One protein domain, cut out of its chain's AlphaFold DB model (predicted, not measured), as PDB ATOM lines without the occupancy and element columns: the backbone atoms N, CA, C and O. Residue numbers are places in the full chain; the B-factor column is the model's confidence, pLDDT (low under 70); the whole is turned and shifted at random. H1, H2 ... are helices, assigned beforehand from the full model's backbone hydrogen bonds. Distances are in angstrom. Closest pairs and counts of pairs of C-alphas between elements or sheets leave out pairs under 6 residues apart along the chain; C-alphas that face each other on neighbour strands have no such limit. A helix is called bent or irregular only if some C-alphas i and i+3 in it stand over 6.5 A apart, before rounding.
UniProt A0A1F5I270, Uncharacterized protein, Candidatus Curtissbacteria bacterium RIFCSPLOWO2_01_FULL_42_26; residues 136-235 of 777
ATOM      1  N   ASP A 136      31.662  48.079  17.084       76.94
ATOM      2  CA  ASP A 136      30.270  48.238  16.669       76.94
ATOM      3  C   ASP A 136      30.153  48.784  15.242       76.94
ATOM      4  O   ASP A 136      29.286  48.342  14.491       76.94
ATOM      5  N   HIS A 137      31.057  49.674  14.824       77.81
ATOM      6  CA  HIS A 137      31.106  50.167  13.449       77.81
ATOM      7  C   HIS A 137      31.525  49.052  12.479       77.81
ATOM      8  O   HIS A 137      30.847  48.791  11.482       77.81
ATOM      9  N   LYS A 138      32.599  48.321  12.808       84.31
ATOM     10  CA  LYS A 138      33.127  47.196  12.007       84.31
ATOM     11  C   LYS A 138      32.102  46.057  11.847       84.31
ATOM     12  O   LYS A 138      32.065  45.368  10.819       84.31
ATOM     13  N   ALA A 139      31.221  45.886  12.835       85.62
ATOM     14  CA  ALA A 139      30.155  44.883  12.863       85.62
ATOM     15  C   ALA A 139      28.777  45.382  12.365       85.62
ATOM     16  O   ALA A 139      27.849  44.581  12.252       85.62
ATOM     17  N   ALA A 140      28.613  46.678  12.071       77.75
ATOM     18  CA  ALA A 140      27.298  47.281  11.850       77.75
ATOM     19  C   ALA A 140      26.550  46.697  10.640       77.75
ATOM     20  O   ALA A 140      27.120  46.494   9.569       77.75
ATOM     21  N   ASN A 141      25.237  46.504  10.763       80.19
ATOM     22  CA  ASN A 141      24.386  46.223   9.610       80.19
ATOM     23  C   ASN A 141      23.912  47.543   8.984       80.19
ATOM     24  O   ASN A 141      22.897  48.100   9.405       80.19
ATOM     25  N   ILE A 142      24.653  48.034   7.988       71.50
ATOM     26  CA  ILE A 142      24.416  49.340   7.355       71.50
ATOM     27  C   ILE A 142      23.039  49.381   6.683       71.50
ATOM     28  O   ILE A 142      22.350  50.394   6.768       71.50
ATOM     29  N   SER A 143      22.587  48.269   6.088       69.38
ATOM     30  CA  SER A 143      21.296  48.208   5.384       69.38
ATOM     31  C   SER A 143      20.070  48.340   6.300       69.38
ATOM     32  O   SER A 143      18.959  48.536   5.810       69.38
ATOM     33  N   GLN A 144      20.260  48.252   7.620       70.06
ATOM     34  CA  GLN A 144      19.207  48.395   8.629       70.06
ATOM     35  C   GLN A 144      19.334  49.666   9.477       70.06
ATOM     36  O   GLN A 144      18.526  49.869  10.384       70.06
ATOM     37  N   LEU A 145      20.325  50.520   9.205       60.44
ATOM     38  CA  LEU A 145      20.470  51.789   9.908       60.44
ATOM     39  C   LEU A 145      19.396  52.784   9.448       60.44
ATOM     40  O   LEU A 145      19.115  52.924   8.259       60.44
ATOM     41  N   ASP A 146      18.806  53.501  10.403       50.94
ATOM     42  CA  ASP A 146      17.951  54.647  10.107       50.94
ATOM     43  C   ASP A 146      18.799  55.867   9.698       50.94
ATOM     44  O   ASP A 146      20.025  55.867   9.806       50.94
ATOM     45  N   ALA A 147      18.163  56.942   9.225       46.19
ATOM     46  CA  ALA A 147      18.882  58.133   8.762       46.19
ATOM     47  C   ALA A 147      19.808  58.735   9.842       46.19
ATOM     48  O   ALA A 147      20.892  59.235   9.534       46.19
ATOM     49  N   ALA A 148      19.418  58.650  11.118       49.66
ATOM     50  CA  ALA A 148      20.246  59.083  12.238       49.66
ATOM     51  C   ALA A 148      21.432  58.133  12.492       49.66
ATOM     52  O   ALA A 148      22.527  58.596  12.808       49.66
ATOM     53  N   GLY A 149      21.238  56.825  12.334       53.53
ATOM     54  CA  GLY A 149      22.258  55.785  12.435       53.53
ATOM     55  C   GLY A 149      23.281  55.853  11.308       53.53
ATOM     56  O   GLY A 149      24.474  55.853  11.593       53.53
ATOM     57  N   ILE A 150      22.843  56.026  10.056       55.81
ATOM     58  CA  ILE A 150      23.723  56.272   8.897       55.81
ATOM     59  C   ILE A 150      24.532  57.556   9.124       55.81
ATOM     60  O   ILE A 150      25.736  57.605   8.875       55.81
ATOM     61  N   SER A 151      23.884  58.590   9.670       51.16
ATOM     62  CA  SER A 151      24.545  59.848  10.011       51.16
ATOM     63  C   SER A 151      25.616  59.663  11.099       51.16
ATOM     64  O   SER A 151      26.711  60.209  10.994       51.16
ATOM     65  N   LYS A 152      25.368  58.866  12.136       56.81
ATOM     66  CA  LYS A 152      26.395  58.569  13.150       56.81
ATOM     67  C   LYS A 152      27.509  57.669  12.620       56.81
ATOM     68  O   LYS A 152      28.650  57.823  13.033       56.81
ATOM     69  N   PHE A 153      27.180  56.765  11.702       59.81
ATOM     70  CA  PHE A 153      28.107  55.790  11.144       59.81
ATOM     71  C   PHE A 153      29.264  56.456  10.378       59.81
ATOM     72  O   PHE A 153      30.416  56.156  10.666       59.81
ATOM     73  N   HIS A 154      28.988  57.410   9.483       54.97
ATOM     74  CA  HIS A 154      30.020  58.040   8.640       54.97
ATOM     75  C   HIS A 154      30.780  59.222   9.289       54.97
ATOM     76  O   HIS A 154      31.768  59.690   8.731       54.97
ATOM     77  N   GLY A 155      30.365  59.720  10.461       49.06
ATOM     78  CA  GLY A 155      30.946  60.944  11.050       49.06
ATOM     79  C   GLY A 155      30.718  62.195  10.186       49.06
ATOM     80  O   GLY A 155      30.040  62.127   9.164       49.06
ATOM     81  N   ALA A 156      31.201  63.370  10.596       41.91
ATOM     82  CA  ALA A 156      30.987  64.609   9.831       41.91
ATOM     83  C   ALA A 156      31.904  64.714   8.592       41.91
ATOM     84  O   ALA A 156      31.451  65.109   7.523       41.91
ATOM     85  N   GLY A 157      33.169  64.294   8.684       41.88
ATOM     86  CA  GLY A 157      34.145  64.450   7.602       41.88
ATOM     87  C   GLY A 157      33.971  63.483   6.432       41.88
ATOM     88  O   GLY A 157      34.108  63.923   5.295       41.88
ATOM     89  N   GLN A 158      33.580  62.213   6.634       44.00
ATOM     90  CA  GLN A 158      33.270  61.350   5.476       44.00
ATOM     91  C   GLN A 158      31.934  61.699   4.804       44.00
ATOM     92  O   GLN A 158      31.739  61.357   3.641       44.00
ATOM     93  N   LYS A 159      31.012  62.394   5.488       47.06
ATOM     94  CA  LYS A 159      29.805  62.945   4.834       47.06
ATOM     95  C   LYS A 159      30.135  64.099   3.899       47.06
ATOM     96  O   LYS A 159      29.479  64.240   2.868       47.06
ATOM     97  N   ALA A 160      31.126  64.896   4.293       35.72
ATOM     98  CA  ALA A 160      31.630  66.043   3.555       35.72
ATOM     99  C   ALA A 160      32.580  65.665   2.416       35.72
ATOM    100  O   ALA A 160      32.633  66.364   1.407       35.72
ATOM    101  N   ALA A 161      33.320  64.563   2.561       40.66
ATOM    102  CA  ALA A 161      34.338  64.150   1.606       40.66
ATOM    103  C   ALA A 161      33.755  63.326   0.433       40.66
ATOM    104  O   ALA A 161      33.090  62.307   0.652       40.66
ATOM    105  N   PRO A 162      34.032  63.701  -0.828       41.62
ATOM    106  CA  PRO A 162      33.683  62.907  -2.001       41.62
ATOM    107  C   PRO A 162      34.362  61.533  -2.000       41.62
ATOM    108  O   PRO A 162      35.509  61.380  -1.577       41.62
ATOM    109  N   LYS A 163      33.692  60.528  -2.583       50.28
ATOM    110  CA  LYS A 163      34.265  59.179  -2.747       50.28
ATOM    111  C   LYS A 163      35.591  59.190  -3.515       50.28
ATOM    112  O   LYS A 163      36.485  58.455  -3.135       50.28
ATOM    113  N   ALA A 164      35.753  60.072  -4.506       42.56
ATOM    114  CA  ALA A 164      37.006  60.239  -5.251       42.56
ATOM    115  C   ALA A 164      38.209  60.628  -4.365       42.56
ATOM    116  O   ALA A 164      39.341  60.335  -4.720       42.56
ATOM    117  N   MET A 165      37.973  61.247  -3.202       44.94
ATOM    118  CA  MET A 165      39.021  61.520  -2.213       44.94
ATOM    119  C   MET A 165      39.198  60.356  -1.239       44.94
ATOM    120  O   MET A 165      40.315  59.977  -0.917       44.94
ATOM    121  N   LEU A 166      38.096  59.783  -0.751       53.09
ATOM    122  CA  LEU A 166      38.140  58.731   0.266       53.09
ATOM    123  C   LEU A 166      38.650  57.399  -0.288       53.09
ATOM    124  O   LEU A 166      39.300  56.645   0.426       53.09
ATOM    125  N   ASP A 167      38.344  57.095  -1.544       60.12
ATOM    126  CA  ASP A 167      38.645  55.811  -2.164       60.12
ATOM    127  C   ASP A 167      40.166  55.585  -2.304       60.12
ATOM    128  O   ASP A 167      40.631  54.564  -1.793       60.12
ATOM    129  N   PRO A 168      40.973  56.517  -2.859       57.38
ATOM    130  CA  PRO A 168      42.435  56.392  -2.863       57.38
ATOM    131  C   PRO A 168      43.029  56.246  -1.459       57.38
ATOM    132  O   PRO A 168      43.890  55.402  -1.228       57.38
ATOM    133  N   LEU A 169      42.510  57.001  -0.490       58.16
ATOM    134  CA  LEU A 169      42.968  56.958   0.898       58.16
ATOM    135  C   LEU A 169      42.658  55.618   1.573       58.16
ATOM    136  O   LEU A 169      43.485  55.067   2.301       58.16
ATOM    137  N   LYS A 170      41.483  55.039   1.313       74.50
ATOM    138  CA  LYS A 170      41.129  53.685   1.759       74.50
ATOM    139  C   LYS A 170      42.015  52.633   1.099       74.50
ATOM    140  O   LYS A 170      42.446  51.710   1.784       74.50
ATOM    141  N   VAL A 171      42.322  52.775  -0.194       75.62
ATOM    142  CA  VAL A 171      43.267  51.892  -0.903       75.62
ATOM    143  C   VAL A 171      44.649  51.958  -0.248       75.62
ATOM    144  O   VAL A 171      45.212  50.918   0.090       75.62
ATOM    145  N   GLU A 172      45.165  53.159   0.029       71.75
ATOM    146  CA  GLU A 172      46.427  53.339   0.753       71.75
ATOM    147  C   GLU A 172      46.378  52.738   2.162       71.75
ATOM    148  O   GLU A 172      47.321  52.062   2.569       71.75
ATOM    149  N   THR A 173      45.264  52.907   2.880       76.50
ATOM    150  CA  THR A 173      45.059  52.327   4.220       76.50
ATOM    151  C   THR A 173      45.128  50.804   4.165       76.50
ATOM    152  O   THR A 173      45.847  50.175   4.940       76.50
ATOM    153  N   VAL A 174      44.415  50.200   3.211       86.75
ATOM    154  CA  VAL A 174      44.396  48.753   2.982       86.75
ATOM    155  C   VAL A 174      45.788  48.238   2.645       86.75
ATOM    156  O   VAL A 174      46.229  47.243   3.226       86.75
ATOM    157  N   LYS A 175      46.496  48.915   1.735       84.50
ATOM    158  CA  LYS A 175      47.867  48.567   1.367       84.50
ATOM    159  C   LYS A 175      48.788  48.632   2.582       84.50
ATOM    160  O   LYS A 175      49.518  47.678   2.840       84.50
ATOM    161  N   TYR A 176      48.701  49.709   3.356       80.75
ATOM    162  CA  TYR A 176      49.537  49.941   4.525       80.75
ATOM    163  C   TYR A 176      49.326  48.892   5.622       80.75
ATOM    164  O   TYR A 176      50.293  48.297   6.096       80.75
ATOM    165  N   ILE A 177      48.070  48.606   5.983       83.31
ATOM    166  CA  ILE A 177      47.728  47.583   6.985       83.31
ATOM    167  C   ILE A 177      48.160  46.191   6.516       83.31
ATOM    168  O   ILE A 177      48.649  45.387   7.309       83.31
ATOM    169  N   TYR A 178      48.015  45.902   5.222       86.69
ATOM    170  CA  TYR A 178      48.442  44.630   4.650       86.69
ATOM    171  C   TYR A 178      49.966  44.449   4.682       86.69
ATOM    172  O   TYR A 178      50.451  43.381   5.052       86.69
ATOM    173  N   GLU A 179      50.726  45.483   4.310       84.00
ATOM    174  CA  GLU A 179      52.195  45.465   4.327       84.00
ATOM    175  C   GLU A 179      52.762  45.463   5.756       84.00
ATOM    176  O   GLU A 179      53.851  44.935   5.985       84.00
ATOM    177  N   LYS A 180      52.014  45.998   6.731       79.38
ATOM    178  CA  LYS A 180      52.372  46.036   8.154       79.38
ATOM    179  C   LYS A 180      51.421  45.201   9.001       79.38
ATOM    180  O   LYS A 180      50.638  45.709   9.802       79.38
ATOM    181  N   ASN A 181      51.553  43.884   8.879       75.88
ATOM    182  CA  ASN A 181      50.719  42.910   9.589       75.88
ATOM    183  C   ASN A 181      50.854  42.921  11.130       75.88
ATOM    184  O   ASN A 181      50.147  42.173  11.807       75.88
ATOM    185  N   THR A 182      51.730  43.757  11.690       76.56
ATOM    186  CA  THR A 182      51.950  43.923  13.129       76.56
ATOM    187  C   THR A 182      51.184  45.099  13.752       76.56
ATOM    188  O   THR A 182      51.225  45.266  14.975       76.56
ATOM    189  N   LEU A 183      50.473  45.899  12.947       76.56
ATOM    190  CA  LEU A 183      49.560  46.940  13.434       76.56
ATOM    191  C   LEU A 183      48.390  46.339  14.222       76.56
ATOM    192  O   LEU A 183      48.057  45.171  14.043       76.56
ATOM    193  N   ALA A 184      47.738  47.135  15.072       76.00
ATOM    194  CA  ALA A 184      46.578  46.664  15.829       76.00
ATOM    195  C   ALA A 184      45.413  46.272  14.896       76.00
ATOM    196  O   ALA A 184      44.788  45.227  15.083       76.00
ATOM    197  N   GLU A 185      45.190  47.061  13.843       76.44
ATOM    198  CA  GLU A 185      44.110  46.900  12.865       76.44
ATOM    199  C   GLU A 185      44.297  45.706  11.934       76.44
ATOM    200  O   GLU A 185      43.357  45.277  11.265       76.44
ATOM    201  N   SER A 186      45.499  45.130  11.874       83.19
ATOM    202  CA  SER A 186      45.757  43.979  11.008       83.19
ATOM    203  C   SER A 186      44.901  42.765  11.397       83.19
ATOM    204  O   SER A 186      44.569  41.938  10.543       83.19
ATOM    205  N   ALA A 187      44.500  42.688  12.671       86.00
ATOM    206  CA  ALA A 187      43.628  41.661  13.227       86.00
ATOM    207  C   ALA A 187      42.140  42.063  13.273       86.00
ATOM    208  O   ALA A 187      41.314  41.265  13.725       86.00
ATOM    209  N   ASP A 188      41.772  43.269  12.825       87.44
ATOM    210  CA  ASP A 188      40.381  43.714  12.840       87.44
ATOM    211  C   ASP A 188      39.519  42.941  11.846       87.44
ATOM    212  O   ASP A 188      39.900  42.702  10.699       87.44
ATOM    213  N   VAL A 189      38.312  42.585  12.290       90.38
ATOM    214  CA  VAL A 189      37.338  41.835  11.497       90.38
ATOM    215  C   VAL A 189      36.219  42.764  11.042       90.38
ATOM    216  O   VAL A 189      35.453  43.282  11.854       90.38
ATOM    217  N   TYR A 190      36.091  42.913   9.728       89.88
ATOM    218  CA  TYR A 190      35.074  43.713   9.059       89.88
ATOM    219  C   TYR A 190      33.987  42.794   8.516       89.88
ATOM    220  O   TYR A 190      34.261  41.851   7.776       89.88
ATOM    221  N   THR A 191      32.740  43.056   8.889       88.31
ATOM    222  CA  THR A 191      31.581  42.359   8.307       88.31
ATOM    223  C   THR A 191      31.128  43.050   7.024       88.31
ATOM    224  O   THR A 191      31.372  44.242   6.847       88.31
ATOM    225  N   ASP A 192      30.424  42.344   6.143       82.31
ATOM    226  CA  ASP A 192      29.813  42.930   4.948       82.31
ATOM    227  C   ASP A 192      28.765  44.009   5.295       82.31
ATOM    228  O   ASP A 192      28.394  44.194   6.458       82.31
ATOM    229  N   PHE A 193      28.241  44.728   4.303       78.44
ATOM    230  CA  PHE A 193      27.247  45.791   4.501       78.44
ATOM    231  C   PHE A 193      25.955  45.339   5.215       78.44
ATOM    232  O   PHE A 193      25.221  46.181   5.733       78.44
ATOM    233  N   ASN A 194      25.685  44.028   5.291       74.94
ATOM    234  CA  ASN A 194      24.561  43.435   6.021       74.94
ATOM    235  C   ASN A 194      24.934  42.929   7.426       74.94
ATOM    236  O   ASN A 194      24.112  42.283   8.084       74.94
ATOM    237  N   GLY A 195      26.164  43.171   7.885       79.19
ATOM    238  CA  GLY A 195      26.670  42.692   9.171       79.19
ATOM    239  C   GLY A 195      26.984  41.190   9.194       79.19
ATOM    240  O   GLY A 195      26.897  40.561  10.247       79.19
ATOM    241  N   ARG A 196      27.297  40.577   8.045       84.19
ATOM    242  CA  ARG A 196      27.590  39.137   7.898       84.19
ATOM    243  C   ARG A 196      29.028  38.898   7.431       84.19
ATOM    244  O   ARG A 196      29.746  39.838   7.127       84.19
ATOM    245  N   GLU A 197      29.452  37.631   7.412       84.19
ATOM    246  CA  GLU A 197      30.723  37.174   6.814       84.19
ATOM    247  C   GLU A 197      31.963  38.006   7.205       84.19
ATOM    248  O   GLU A 197      32.609  38.606   6.358       84.19
ATOM    249  N   GLY A 198      32.317  38.043   8.494       90.19
ATOM    250  CA  GLY A 198      33.488  38.790   8.966       90.19
ATOM    251  C   GLY A 198      34.806  38.353   8.312       90.19
ATOM    252  O   GLY A 198      35.095  37.155   8.265       90.19
ATOM    253  N   LYS A 199      35.600  39.321   7.839       91.75
ATOM    254  CA  LYS A 199      36.941  39.127   7.267       91.75
ATOM    255  C   LYS A 199      37.920  40.202   7.725       91.75
ATOM    256  O   LYS A 199      37.534  41.354   7.900       91.75
ATOM    257  N   THR A 200      39.196  39.854   7.852       91.81
ATOM    258  CA  THR A 200      40.269  40.847   8.027       91.81
ATOM    259  C   THR A 200      40.684  41.467   6.692       91.81
ATOM    260  O   THR A 200      40.455  40.887   5.626       91.81
ATOM    261  N   ILE A 201      41.347  42.631   6.722       90.44
ATOM    262  CA  ILE A 201      41.958  43.234   5.518       90.44
ATOM    263  C   ILE A 201      42.926  42.253   4.849       90.44
ATOM    264  O   ILE A 201      42.954  42.143   3.624       90.44
ATOM    265  N   TYR A 202      43.664  41.486   5.649       89.94
ATOM    266  CA  TYR A 202      44.580  40.462   5.170       89.94
ATOM    267  C   TYR A 202      43.864  39.345   4.389       89.94
ATOM    268  O   TYR A 202      44.276  38.977   3.286       89.94
ATOM    269  N   GLU A 203      42.748  38.838   4.916       91.12
ATOM    270  CA  GLU A 203      41.923  37.833   4.235       91.12
ATOM    271  C   GLU A 203      41.271  38.387   2.963       91.12
ATOM    272  O   GLU A 203      41.229  37.694   1.944       91.12
ATOM    273  N   MET A 204      40.790  39.634   2.997       92.69
ATOM    274  CA  MET A 204      40.195  40.304   1.836       92.69
ATOM    275  C   MET A 204      41.221  40.531   0.722       92.69
ATOM    276  O   MET A 204      40.936  40.224  -0.432       92.69
ATOM    277  N   ARG A 205      42.441  40.969   1.053       91.62
ATOM    278  CA  ARG A 205      43.548  41.136   0.095       91.62
ATOM    279  C   ARG A 205      43.922  39.832  -0.596       91.62
ATOM    280  O   ARG A 205      44.063  39.807  -1.817       91.62
ATOM    281  N   ASN A 206      44.018  38.743   0.162       89.62
ATOM    282  CA  ASN A 206      44.332  37.425  -0.388       89.62
ATOM    283  C   ASN A 206      43.195  36.843  -1.244       89.62
ATOM    284  O   ASN A 206      43.461  36.108  -2.194       89.62
ATOM    285  N   ALA A 207      41.936  37.152  -0.917       88.44
ATOM    286  CA  ALA A 207      40.773  36.636  -1.633       88.44
ATOM    287  C   ALA A 207      40.395  37.464  -2.874       88.44
ATOM    288  O   ALA A 207      39.931  36.895  -3.861       88.44
ATOM    289  N   PHE A 208      40.558  38.790  -2.819       90.50
ATOM    290  CA  PHE A 208      40.015  39.729  -3.810       90.50
ATOM    291  C   PHE A 208      41.086  40.535  -4.562       90.50
ATOM    292  O   PHE A 208      40.763  41.164  -5.566       90.50
ATOM    293  N   GLY A 209      42.349  40.508  -4.119       89.44
ATOM    294  CA  GLY A 209      43.432  41.316  -4.687       89.44
ATOM    295  C   GLY A 209      43.489  42.744  -4.127       89.44
ATOM    296  O   GLY A 209      42.926  43.041  -3.072       89.44
ATOM    297  N   GLU A 210      44.219  43.635  -4.805       88.25
ATOM    298  CA  GLU A 210      44.233  45.079  -4.501       88.25
ATOM    299  C   GLU A 210      42.863  45.696  -4.797       88.25
ATOM    300  O   GLU A 210      42.314  45.426  -5.869       88.25
ATOM    301  N   PRO A 211      42.290  46.489  -3.875       88.81
ATOM    302  CA  PRO A 211      41.084  47.236  -4.183       88.81
ATOM    303  C   PRO A 211      41.369  48.275  -5.272       88.81
ATOM    304  O   PRO A 211      42.294  49.071  -5.149       88.81
ATOM    305  N   ASP A 212      40.539  48.284  -6.313       83.69
ATOM    306  CA  ASP A 212      40.542  49.303  -7.366       83.69
ATOM    307  C   ASP A 212      39.105  49.822  -7.571       83.69
ATOM    308  O   ASP A 212      38.389  49.386  -8.480       83.69
ATOM    309  N   PRO A 213      38.625  50.694  -6.666       70.69
ATOM    310  CA  PRO A 213      37.270  51.238  -6.721       70.69
ATOM    311  C   PRO A 213      37.004  52.092  -7.967       70.69
ATOM    312  O   PRO A 213      35.841  52.235  -8.338       70.69
ATOM    313  N   GLU A 214      38.032  52.659  -8.605       68.00
ATOM    314  CA  GLU A 214      37.868  53.525  -9.777       68.00
ATOM    315  C   GLU A 214      37.479  52.719 -11.015       68.00
ATOM    316  O   GLU A 214      36.549  53.096 -11.729       68.00
ATOM    317  N   THR A 215      38.148  51.588 -11.252       70.75
ATOM    318  CA  THR A 215      37.907  50.786 -12.461       70.75
ATOM    319  C   THR A 215      36.926  49.635 -12.247       70.75
ATOM    320  O   THR A 215      36.272  49.206 -13.199       70.75
ATOM    321  N   GLN A 216      36.795  49.122 -11.016       69.00
ATOM    322  CA  GLN A 216      36.023  47.902 -10.754       69.00
ATOM    323  C   GLN A 216      34.606  48.160 -10.235       69.00
ATOM    324  O   GLN A 216      33.799  47.227 -10.211       69.00
ATOM    325  N   ARG A 217      34.253  49.381  -9.821       74.25
ATOM    326  CA  ARG A 217      32.918  49.669  -9.269       74.25
ATOM    327  C   ARG A 217      31.807  49.347 -10.277       74.25
ATOM    328  O   ARG A 217      31.888  49.706 -11.447       74.25
ATOM    329  N   GLY A 218      30.761  48.657  -9.818       64.62
ATOM    330  CA  GLY A 218      29.667  48.177 -10.671       64.62
ATOM    331  C   GLY A 218      29.968  46.888 -11.447       64.62
ATOM    332  O   GLY A 218      29.119  46.435 -12.214       64.62
ATOM    333  N   THR A 219      31.142  46.275 -11.257       67.62
ATOM    334  CA  THR A 219      31.444  44.933 -11.780       67.62
ATOM    335  C   THR A 219      31.063  43.841 -10.782       67.62
ATOM    336  O   THR A 219      31.139  44.039  -9.568       67.62
ATOM    337  N   ASP A 220      30.758  42.639 -11.276       72.56
ATOM    338  CA  ASP A 220      30.479  41.477 -10.418       72.56
ATOM    339  C   ASP A 220      31.640  41.154  -9.467       72.56
ATOM    340  O   ASP A 220      31.412  40.660  -8.363       72.56
ATOM    341  N   GLN A 221      32.884  41.424  -9.875       77.19
ATOM    342  CA  GLN A 221      34.065  41.213  -9.039       77.19
ATOM    343  C   GLN A 221      34.075  42.166  -7.837       77.19
ATOM    344  O   GLN A 221      34.338  41.731  -6.716       77.19
ATOM    345  N   TRP A 222      33.747  43.441  -8.052       81.69
ATOM    346  CA  TRP A 222      33.659  44.429  -6.981       81.69
ATOM    347  C   TRP A 222      32.474  44.158  -6.058       81.69
ATOM    348  O   TRP A 222      32.661  44.038  -4.848       81.69
ATOM    349  N   GLU A 223      31.278  43.973  -6.623       78.62
ATOM    350  CA  GLU A 223      30.039  43.745  -5.866       78.62
ATOM    351  C   GLU A 223      30.079  42.447  -5.044       78.62
ATOM    352  O   GLU A 223      29.427  42.337  -4.006       78.62
ATOM    353  N   ASN A 224      30.867  41.451  -5.469       78.12
ATOM    354  CA  ASN A 224      31.046  40.209  -4.716       78.12
ATOM    355  C   ASN A 224      32.290  40.170  -3.820       78.12
ATOM    356  O   ASN A 224      32.360  39.271  -2.974       78.12
ATOM    357  N   GLY A 225      33.215  41.119  -3.980       86.00
ATOM    358  CA  GLY A 225      34.480  41.226  -3.254       86.00
ATOM    359  C   GLY A 225      34.537  42.472  -2.370       86.00
ATOM    360  O   GLY A 225      33.737  42.616  -1.444       86.00
ATOM    361  N   TRP A 226      35.490  43.369  -2.650       86.62
ATOM    362  CA  TRP A 226      35.751  44.581  -1.859       86.62
ATOM    363  C   TRP A 226      34.518  45.465  -1.644       86.62
ATOM    364  O   TRP A 226      34.345  45.993  -0.546       86.62
ATOM    365  N   GLY A 227      33.620  45.563  -2.629       80.25
ATOM    366  CA  GLY A 227      32.412  46.387  -2.557       80.25
ATOM    367  C   GLY A 227      31.499  46.052  -1.375       80.25
ATOM    368  O   GLY A 227      30.896  46.953  -0.802       80.25
ATOM    369  N   LYS A 228      31.473  44.789  -0.922       81.62
ATOM    370  CA  LYS A 228      30.678  44.363   0.243       81.62
ATOM    371  C   LYS A 228      31.153  44.952   1.568       81.62
ATOM    372  O   LYS A 228      30.351  45.057   2.490       81.62
ATOM    373  N   TYR A 229      32.436  45.281   1.672       85.19
ATOM    374  CA  TYR A 229      33.093  45.691   2.918       85.19
ATOM    375  C   TYR A 229      33.528  47.163   2.885       85.19
ATOM    376  O   TYR A 229      33.817  47.746   3.927       85.19
ATOM    377  N   TRP A 230      33.544  47.777   1.695       83.31
ATOM    378  CA  TRP A 230      34.185  49.063   1.408       83.31
ATOM    379  C   TRP A 230      33.713  50.238   2.275       83.31
ATOM    380  O   TRP A 230      34.511  51.090   2.677       83.31
ATOM    381  N   ASP A 231      32.426  50.272   2.620       75.06
ATOM    382  CA  ASP A 231      31.846  51.354   3.426       75.06
ATOM    383  C   ASP A 231      32.342  51.361   4.882       75.06
ATOM    384  O   ASP A 231      32.254  52.397   5.540       75.06
ATOM    385  N   LYS A 232      32.909  50.242   5.361       77.75
ATOM    386  CA  LYS A 232      33.505  50.075   6.701       77.75
ATOM    387  C   LYS A 232      35.024  50.172   6.714       77.75
ATOM    388  O   LYS A 232      35.618  50.189   7.789       77.75
ATOM    389  N   ILE A 233      35.656  50.177   5.541       81.75
ATOM    390  CA  ILE A 233      37.107  50.311   5.450       81.75
ATOM    391  C   ILE A 233      37.479  51.729   5.897       81.75
ATOM    392  O   ILE A 233      36.921  52.691   5.354       81.75
ATOM    393  N   PRO A 234      38.373  51.867   6.890       72.38
ATOM    394  CA  PRO A 234      38.740  53.165   7.421       72.38
ATOM    395  C   PRO A 234      39.623  53.932   6.432       72.38
ATOM    396  O   PRO A 234      40.312  53.351   5.595       72.38
ATOM    397  N   THR A 235      39.630  55.253   6.584       63.41
ATOM    398  CA  THR A 235      40.675  56.152   6.070       63.41
ATOM    399  C   THR A 235      41.711  56.432   7.153       63.41
ATOM    400  O   THR A 235      42.387  57.448   7.124       63.41
TER     401      THR A 235
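This is residues 136 to 235 of the 777 residues of an uncharacterized protein of Candidatus Curtissbacteria bacterium RIFCSPLOWO2_01_FULL_42_26 (UniProt A0A1F5I270). What shape does the model have? Seven helices, most of them short, are loosely joined along the longest, H3, which makes one side: H5 packs across its last part, H4 follows at its end, H6 comes near its first part with H7 next to H6, and H2, with H1 near it, leads into its beginning; the final stretch, residues 229 to 233, returns into the middle. H2 makes one end of the longest axis, and the link from H3 to H4 makes the other. What is it built of? The printed part has 100 residues with H1 to H7 in that order along the chain, no named strand, and the class all helix. How closely is it gathered? It is compact, with a radius of gyration of the C-alphas of 13.1 A, and spans 35 by 28 by 25 A.

Where do the first helices lie? H1 is residues 136 to 139, beginning at C-alpha 136 at (30.270, 48.238, 16.669). H2, residues 147 to 160, is 15.9 A long and irregular, with C-alphas 153 and 156 9.4 A apart. H3, residues 163 to 179, is 23.7 A long, neither bent nor irregular, but only just: C-alphas 165 and 168 are 6.2 A apart. What follows? H4 is residues 184 to 187, and H5, residues 201 to 208, is 10.2 A long. H6 is residues 213 to 216, and H7, residues 220 to 224, ends at C-alpha 224 at (31.046, 40.209, -4.716).

What touches H3? With residues 174 to 178 alone it touches H5, about perpendicular at 75 degrees; their closest C-alphas, of Tyr 178 and Tyr 202, are 5.7 A apart. With residues 177 to 178 alone H3 only just touches H4, only at the corner, with 3 pairs of C-alphas within 8 A, the closest being Ile 177 and Ser 186 at 5.7 A. How do H2, H1, H6 and H7 stand? H2 is close to but not clearly touching H3, with the C-alphas of Gln 158 and Leu 166 closest at 7.6 A, and so is H1 to H2, with His 137 and Phe 153 at 6.8 A. H6 is close to but not clearly touching H3, with Asp 167 and Pro 213 at 6.6 A, and H7, likewise close to H6, is apart from H3. What do the backbones show? Each O i to N i+4 pair is within hydrogen-bond range in H5 and H7, against 5 of 10 in H2 and 11 of 13 in H3; H1, H4 and H6 are too short for such a pair.

How far does it reach? The two C-alphas farthest apart, of Ala 147 and Thr 182, are 36.3 A apart. Is any link long or cut? The link from H4 to H5, residues 188 to 200, is long, and the printed part has no cut. Where is confidence low? The mean pLDDT of the printed part is 73.1, and 31 residues are under 70, among them residues 145 to 169.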